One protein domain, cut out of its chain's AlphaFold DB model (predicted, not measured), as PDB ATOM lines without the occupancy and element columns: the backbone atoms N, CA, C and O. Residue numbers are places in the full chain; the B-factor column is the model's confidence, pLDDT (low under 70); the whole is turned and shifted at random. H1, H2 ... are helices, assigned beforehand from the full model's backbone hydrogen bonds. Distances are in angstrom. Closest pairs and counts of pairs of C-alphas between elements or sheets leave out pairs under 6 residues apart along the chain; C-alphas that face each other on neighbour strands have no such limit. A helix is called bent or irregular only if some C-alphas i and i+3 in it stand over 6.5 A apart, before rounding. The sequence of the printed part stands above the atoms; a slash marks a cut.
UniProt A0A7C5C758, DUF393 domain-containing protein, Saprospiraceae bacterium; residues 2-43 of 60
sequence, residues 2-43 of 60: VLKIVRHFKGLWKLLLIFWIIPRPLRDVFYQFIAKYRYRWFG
ATOM      1  N   VAL A   2     -29.129  -2.885  12.446       58.12
ATOM      2  CA  VAL A   2     -30.168  -2.297  11.559       58.12
ATOM      3  C   VAL A   2     -30.527  -3.163  10.338       58.12
ATOM      4  O   VAL A   2     -31.698  -3.345  10.028       58.12
ATOM      5  N   LEU A   3     -29.539  -3.792   9.692       55.81
ATOM      6  CA  LEU A   3     -29.735  -4.612   8.483       55.81
ATOM      7  C   LEU A   3     -30.660  -5.831   8.674       55.81
ATOM      8  O   LEU A   3     -31.264  -6.301   7.713       55.81
ATOM      9  N   LYS A   4     -30.786  -6.350   9.903       62.12
ATOM     10  CA  LYS A   4     -31.660  -7.499  10.204       62.12
ATOM     11  C   LYS A   4     -33.134  -7.085  10.288       62.12
ATOM     12  O   LYS A   4     -34.003  -7.880   9.953       62.12
ATOM     13  N   ILE A   5     -33.388  -5.832  10.672       66.56
ATOM     14  CA  ILE A   5     -34.724  -5.247  10.854       66.56
ATOM     15  C   ILE A   5     -35.342  -4.906   9.493       66.56
ATOM     16  O   ILE A   5     -36.499  -5.223   9.231       66.56
ATOM     17  N   VAL A   6     -34.530  -4.367   8.578       63.91
ATOM     18  CA  VAL A   6     -34.938  -4.054   7.197       63.91
ATOM     19  C   VAL A   6     -35.444  -5.287   6.441       63.91
ATOM     20  O   VAL A   6     -36.363  -5.190   5.633       63.91
ATOM     21  N   ARG A   7     -34.905  -6.476   6.747       61.12
ATOM     22  CA  ARG A   7     -35.317  -7.748   6.130       61.12
ATOM     23  C   ARG A   7     -36.767  -8.144   6.420       61.12
ATOM     24  O   ARG A   7     -37.285  -9.011   5.722       61.12
ATOM     25  N   HIS A   8     -37.396  -7.562   7.440       65.12
ATOM     26  CA  HIS A   8     -38.774  -7.881   7.806       65.12
ATOM     27  C   HIS A   8     -39.808  -6.989   7.110       65.12
ATOM     28  O   HIS A   8     -40.980  -7.347   7.037       65.12
ATOM     29  N   PHE A   9     -39.379  -5.868   6.530       68.25
ATOM     30  CA  PHE A   9     -40.259  -5.018   5.747       68.25
ATOM     31  C   PHE A   9     -40.329  -5.513   4.290       68.25
ATOM     32  O   PHE A   9     -39.359  -5.445   3.536       68.25
ATOM     33  N   LYS A  10     -41.492  -6.029   3.872       63.19
ATOM     34  CA  LYS A  10     -41.776  -6.399   2.472       63.19
ATOM     35  C   LYS A  10     -42.253  -5.165   1.685       63.19
ATOM     36  O   LYS A  10     -43.057  -4.395   2.195       63.19
ATOM     37  N   GLY A  11     -41.779  -4.984   0.444       70.81
ATOM     38  CA  GLY A  11     -42.206  -3.903  -0.465       70.81
ATOM     39  C   GLY A  11     -41.062  -2.985  -0.918       70.81
ATOM     40  O   GLY A  11     -39.994  -3.470  -1.292       70.81
ATOM     41  N   LEU A  12     -41.271  -1.662  -0.847       66.81
ATOM     42  CA  LEU A  12     -40.316  -0.596  -1.226       66.81
ATOM     43  C   LEU A  12     -38.935  -0.707  -0.554       66.81
ATOM     44  O   LEU A  12     -37.948  -0.174  -1.053       66.81
ATOM     45  N   TRP A  13     -38.827  -1.470   0.531       65.88
ATOM     46  CA  TRP A  13     -37.564  -1.779   1.200       65.88
ATOM     47  C   TRP A  13     -36.593  -2.616   0.350       65.88
ATOM     48  O   TRP A  13     -35.393  -2.601   0.617       65.88
ATOM     49  N   LYS A  14     -37.056  -3.269  -0.731       63.62
ATOM     50  CA  LYS A  14     -36.164  -3.854  -1.754       63.62
ATOM     51  C   LYS A  14     -35.296  -2.798  -2.456       63.62
ATOM     52  O   LYS A  14     -34.184  -3.123  -2.853       63.62
ATOM     53  N   LEU A  15     -35.747  -1.545  -2.568       69.56
ATOM     54  CA  LEU A  15     -34.925  -0.458  -3.118       69.56
ATOM     55  C   LEU A  15     -33.805  -0.063  -2.150       69.56
ATOM     56  O   LEU A  15     -32.689   0.214  -2.571       69.56
ATOM     57  N   LEU A  16     -34.048  -0.134  -0.840       69.12
ATOM     58  CA  LEU A  16     -33.001   0.061   0.170       69.12
ATOM     59  C   LEU A  16     -31.964  -1.076   0.161       69.12
ATOM     60  O   LEU A  16     -30.842  -0.898   0.626       69.12
ATOM     61  N   LEU A  17     -32.294  -2.224  -0.435       65.38
ATOM     62  CA  LEU A  17     -31.344  -3.297  -0.723       65.38
ATOM     63  C   LEU A  17     -30.364  -2.933  -1.855       65.38
ATOM     64  O   LEU A  17     -29.284  -3.504  -1.910       65.38
ATOM     65  N   ILE A  18     -30.632  -1.936  -2.704       69.62
ATOM     66  CA  ILE A  18     -29.602  -1.409  -3.627       69.62
ATOM     67  C   ILE A  18     -28.464  -0.746  -2.840       69.62
ATOM     68  O   ILE A  18     -27.294  -0.931  -3.167       69.62
ATOM     69  N   PHE A  19     -28.768  -0.092  -1.714       67.25
ATOM     70  CA  PHE A  19     -27.743   0.379  -0.777       67.25
ATOM     71  C   PHE A  19     -27.001  -0.769  -0.057       67.25
ATOM     72  O   PHE A  19     -25.998  -0.528   0.615       67.25
ATOM     73  N   TRP A  20     -27.451  -2.023  -0.195       67.31
ATOM     74  CA  TRP A  20     -26.740  -3.205   0.303       67.31
ATOM     75  C   TRP A  20     -25.599  -3.641  -0.623       67.31
ATOM     76  O   TRP A  20     -24.577  -4.103  -0.122       67.31
ATOM     77  N   ILE A  21     -25.735  -3.424  -1.939       72.56
ATOM     78  CA  ILE A  21     -24.666  -3.656  -2.932       72.56
ATOM     79  C   ILE A  21     -23.470  -2.729  -2.705       72.56
ATOM     80  O   ILE A  21     -22.364  -3.033  -3.144       72.56
ATOM     81  N   ILE A  22     -23.663  -1.625  -1.982       75.69
ATOM     82  CA  ILE A  22     -22.584  -0.700  -1.666       75.69
ATOM     83  C   ILE A  22     -21.507  -1.428  -0.843       75.69
ATOM     84  O   ILE A  22     -21.754  -1.802   0.318       75.69
ATOM     85  N   PRO A  23     -20.298  -1.614  -1.410       77.81
ATOM     86  CA  PRO A  23     -19.243  -2.354  -0.746       77.81
ATOM     87  C   PRO A  23     -18.827  -1.610   0.526       77.81
ATOM     88  O   PRO A  23     -18.865  -0.379   0.591       77.81
ATOM     89  N   ARG A  24     -18.433  -2.364   1.562       75.94
ATOM     90  CA  ARG A  24     -17.932  -1.808   2.834       75.94
ATOM     91  C   ARG A  24     -16.960  -0.627   2.650       75.94
ATOM     92  O   ARG A  24     -17.222   0.393   3.280       75.94
ATOM     93  N   PRO A  25     -15.948  -0.688   1.758       80.38
ATOM     94  CA  PRO A  25     -15.043   0.441   1.541       80.38
ATOM     95  C   PRO A  25     -15.746   1.720   1.074       80.38
ATOM     96  O   PRO A  25     -15.392   2.796   1.534       80.38
ATOM     97  N   LEU A  26     -16.772   1.640   0.219       82.06
ATOM     98  CA  LEU A  26     -17.477   2.841  -0.243       82.06
ATOM     99  C   LEU A  26     -18.271   3.491   0.897       82.06
ATOM    100  O   LEU A  26     -18.305   4.712   1.012       82.06
ATOM    101  N   ARG A  27     -18.876   2.676   1.769       82.19
ATOM    102  CA  ARG A  27     -19.589   3.160   2.958       82.19
ATOM    103  C   ARG A  27     -18.639   3.849   3.932       82.19
ATOM    104  O   ARG A  27     -18.984   4.908   4.442       82.19
ATOM    105  N   ASP A  28     -17.462   3.270   4.148       84.69
ATOM    106  CA  ASP A  28     -16.449   3.841   5.035       84.69
ATOM    107  C   ASP A  28     -15.875   5.135   4.458       84.69
ATOM    108  O   ASP A  28     -15.790   6.126   5.177       84.69
ATOM    109  N   VAL A  29     -15.574   5.182   3.157       86.06
ATOM    110  CA  VAL A  29     -15.102   6.403   2.485       86.06
ATOM    111  C   VAL A  29     -16.168   7.494   2.522       86.06
ATOM    112  O   VAL A  29     -15.865   8.634   2.859       86.06
ATOM    113  N   PHE A  30     -17.425   7.161   2.229       86.62
ATOM    114  CA  PHE A  30     -18.527   8.117   2.300       86.62
ATOM    115  C   PHE A  30     -18.741   8.622   3.732       86.62
ATOM    116  O   PHE A  30     -18.906   9.823   3.947       86.62
ATOM    117  N   TYR A  31     -18.671   7.730   4.725       84.19
ATOM    118  CA  TYR A  31     -18.762   8.101   6.133       84.19
ATOM    119  C   TYR A  31     -17.598   9.001   6.558       84.19
ATOM    120  O   TYR A  31     -17.828  10.021   7.200       84.19
ATOM    121  N   GLN A  32     -16.365   8.681   6.159       85.56
ATOM    122  CA  GLN A  32     -15.182   9.504   6.417       85.56
ATOM    123  C   GLN A  32     -15.267  10.864   5.722       85.56
ATOM    124  O   GLN A  32     -14.918  11.879   6.322       85.56
ATOM    125  N   PHE A  33     -15.766  10.902   4.487       87.69
ATOM    126  CA  PHE A  33     -15.991  12.136   3.749       87.69
ATOM    127  C   PHE A  33     -16.993  13.014   4.498       87.69
ATOM    128  O   PHE A  33     -16.654  14.125   4.903       87.69
ATOM    129  N   ILE A  34     -18.185  12.497   4.803       86.62
ATOM    130  CA  ILE A  34     -19.178  13.237   5.587       86.62
ATOM    131  C   ILE A  34     -18.598  13.657   6.938       86.62
ATOM    132  O   ILE A  34     -18.740  14.813   7.318       86.62
ATOM    133  N   ALA A  35     -17.898  12.773   7.651       84.38
ATOM    134  CA  ALA A  35     -17.302  13.084   8.949       84.38
ATOM    135  C   ALA A  35     -16.247  14.197   8.870       84.38
ATOM    136  O   ALA A  35     -16.149  15.007   9.794       84.38
ATOM    137  N   LYS A  36     -15.500  14.278   7.763       84.56
ATOM    138  CA  LYS A  36     -14.519  15.336   7.498       84.56
ATOM    139  C   LYS A  36     -15.193  16.679   7.210       84.56
ATOM    140  O   LYS A  36     -14.708  17.710   7.668       84.56
ATOM    141  N   TYR A  37     -16.320  16.678   6.499       86.38
ATOM    142  CA  TYR A  37     -17.048  17.904   6.154       86.38
ATOM    143  C   TYR A  37     -18.146  18.290   7.159       86.38
ATOM    144  O   TYR A  37     -18.616  19.424   7.115       86.38
ATOM    145  N   ARG A  38     -18.512  17.423   8.117       83.31
ATOM    146  CA  ARG A  38     -19.633  17.654   9.050       83.31
ATOM    147  C   ARG A  38     -19.515  18.974   9.804       83.31
ATOM    148  O   ARG A  38     -20.483  19.714   9.896       83.31
ATOM    149  N   TYR A  39     -18.319  19.290  10.294       76.12
ATOM    150  CA  TYR A  39     -18.074  20.519  11.049       76.12
ATOM    151  C   TYR A  39     -17.990  21.749  10.151       76.12
ATOM    152  O   TYR A  39     -18.272  22.852  10.604       76.12
ATOM    153  N   ARG A  40     -17.640  21.558   8.875       78.38
ATOM    154  CA  ARG A  40     -17.618  22.630   7.881       78.38
ATOM    155  C   ARG A  40     -19.029  22.998   7.416       78.38
ATOM    156  O   ARG A  40     -19.268  24.161   7.134       78.38
ATOM    157  N   TRP A  41     -19.938  22.026   7.326       77.12
ATOM    158  CA  TRP A  41     -21.314  22.244   6.860       77.12
ATOM    159  C   TRP A  41     -22.271  22.653   7.978       77.12
ATOM    160  O   TRP A  41     -23.101  23.528   7.771       77.12
ATOM    161  N   PHE A  42     -22.154  22.049   9.163       77.69
ATOM    162  CA  PHE A  42     -23.047  22.338  10.292       77.69
ATOM    163  C   PHE A  42     -22.478  23.347  11.293       77.69
ATOM    164  O   PHE A  42     -23.189  23.777  12.198       77.69
ATOM    165  N   GLY A  43     -21.206  23.721  11.147       70.56
ATOM    166  CA  GLY A  43     -20.485  24.464  12.169       70.56
ATOM    167  C   GLY A  43     -20.125  23.569  13.355       70.56
ATOM    168  O   GLY A  43     -20.835  22.630  13.727       70.56
TER     169      GLY A  43
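AT A GLANCE: This is residues 2 to 43 of the 60 residues of the protein "DUF393 domain-containing protein" of Saprospiraceae bacterium (UniProt A0A7C5C758). A long helix, H4, makes a free arm at one end of an open, hook-like chain, whose other end holds three short helices, H1, H2 and H3. From H1 the chain folds back through residues 7 to 12 to H2, and H3 leads on to the arm; no two helices touch. The printed part has 42 residues with four named helices, in the order H1, H2, H3, H4, and no named strand, and its class is all helix. It is elongated and only just extended, close to loose, with a radius of gyration of the C-alphas of 13.8 A and spans of 38 by 21 by 15 A.

IN THESE COORDINATES: H1 is residues 2 to 6, 6.7 A long from first to last C-alpha, and C-alpha 2 stands at (-30.168, -2.297, 11.559). H2, residues 13 to 16, is 5.0 A long, and H3, residues 18 to 21, is 5.5 A. H4, residues 24 to 42, is 25.8 A long, from C-alpha 24 at (-17.932, -1.808, 2.834) to C-alpha 42 at (-23.047, 22.338, 10.292). It has a kink of 37 degrees near residue 36 and is irregular, with C-alphas 36 and 39 7.2 A apart.

HOW THE PARTS SIT: H1 and H2 are close but not clearly touching; their closest C-alphas, those of Val 6 and Trp 13, are 6.9 A apart. H2 and H3 meet only through their link. H3 and H4 are apart, as are H1 and H3, H1 and H4, and H2 and H4. In H1 the O i to N i+4 pair is within hydrogen-bond range, in H4 13 of 15 are, and H2 and H3 are too short for such a pair.

THE WHOLE: The C-alphas farthest apart, those of Lys 10 and Gly 43, are 38.7 A apart. Residues 8 to 13, 21 to 26 and 28 to 43 stand free. The printed part has no cut; the links H2 to H3 and H3 to H4 are tight, and H1 to H2 is short. The mean pLDDT of the printed part is 74.0, with residues 2 to 10 and 12 to 20 under 70.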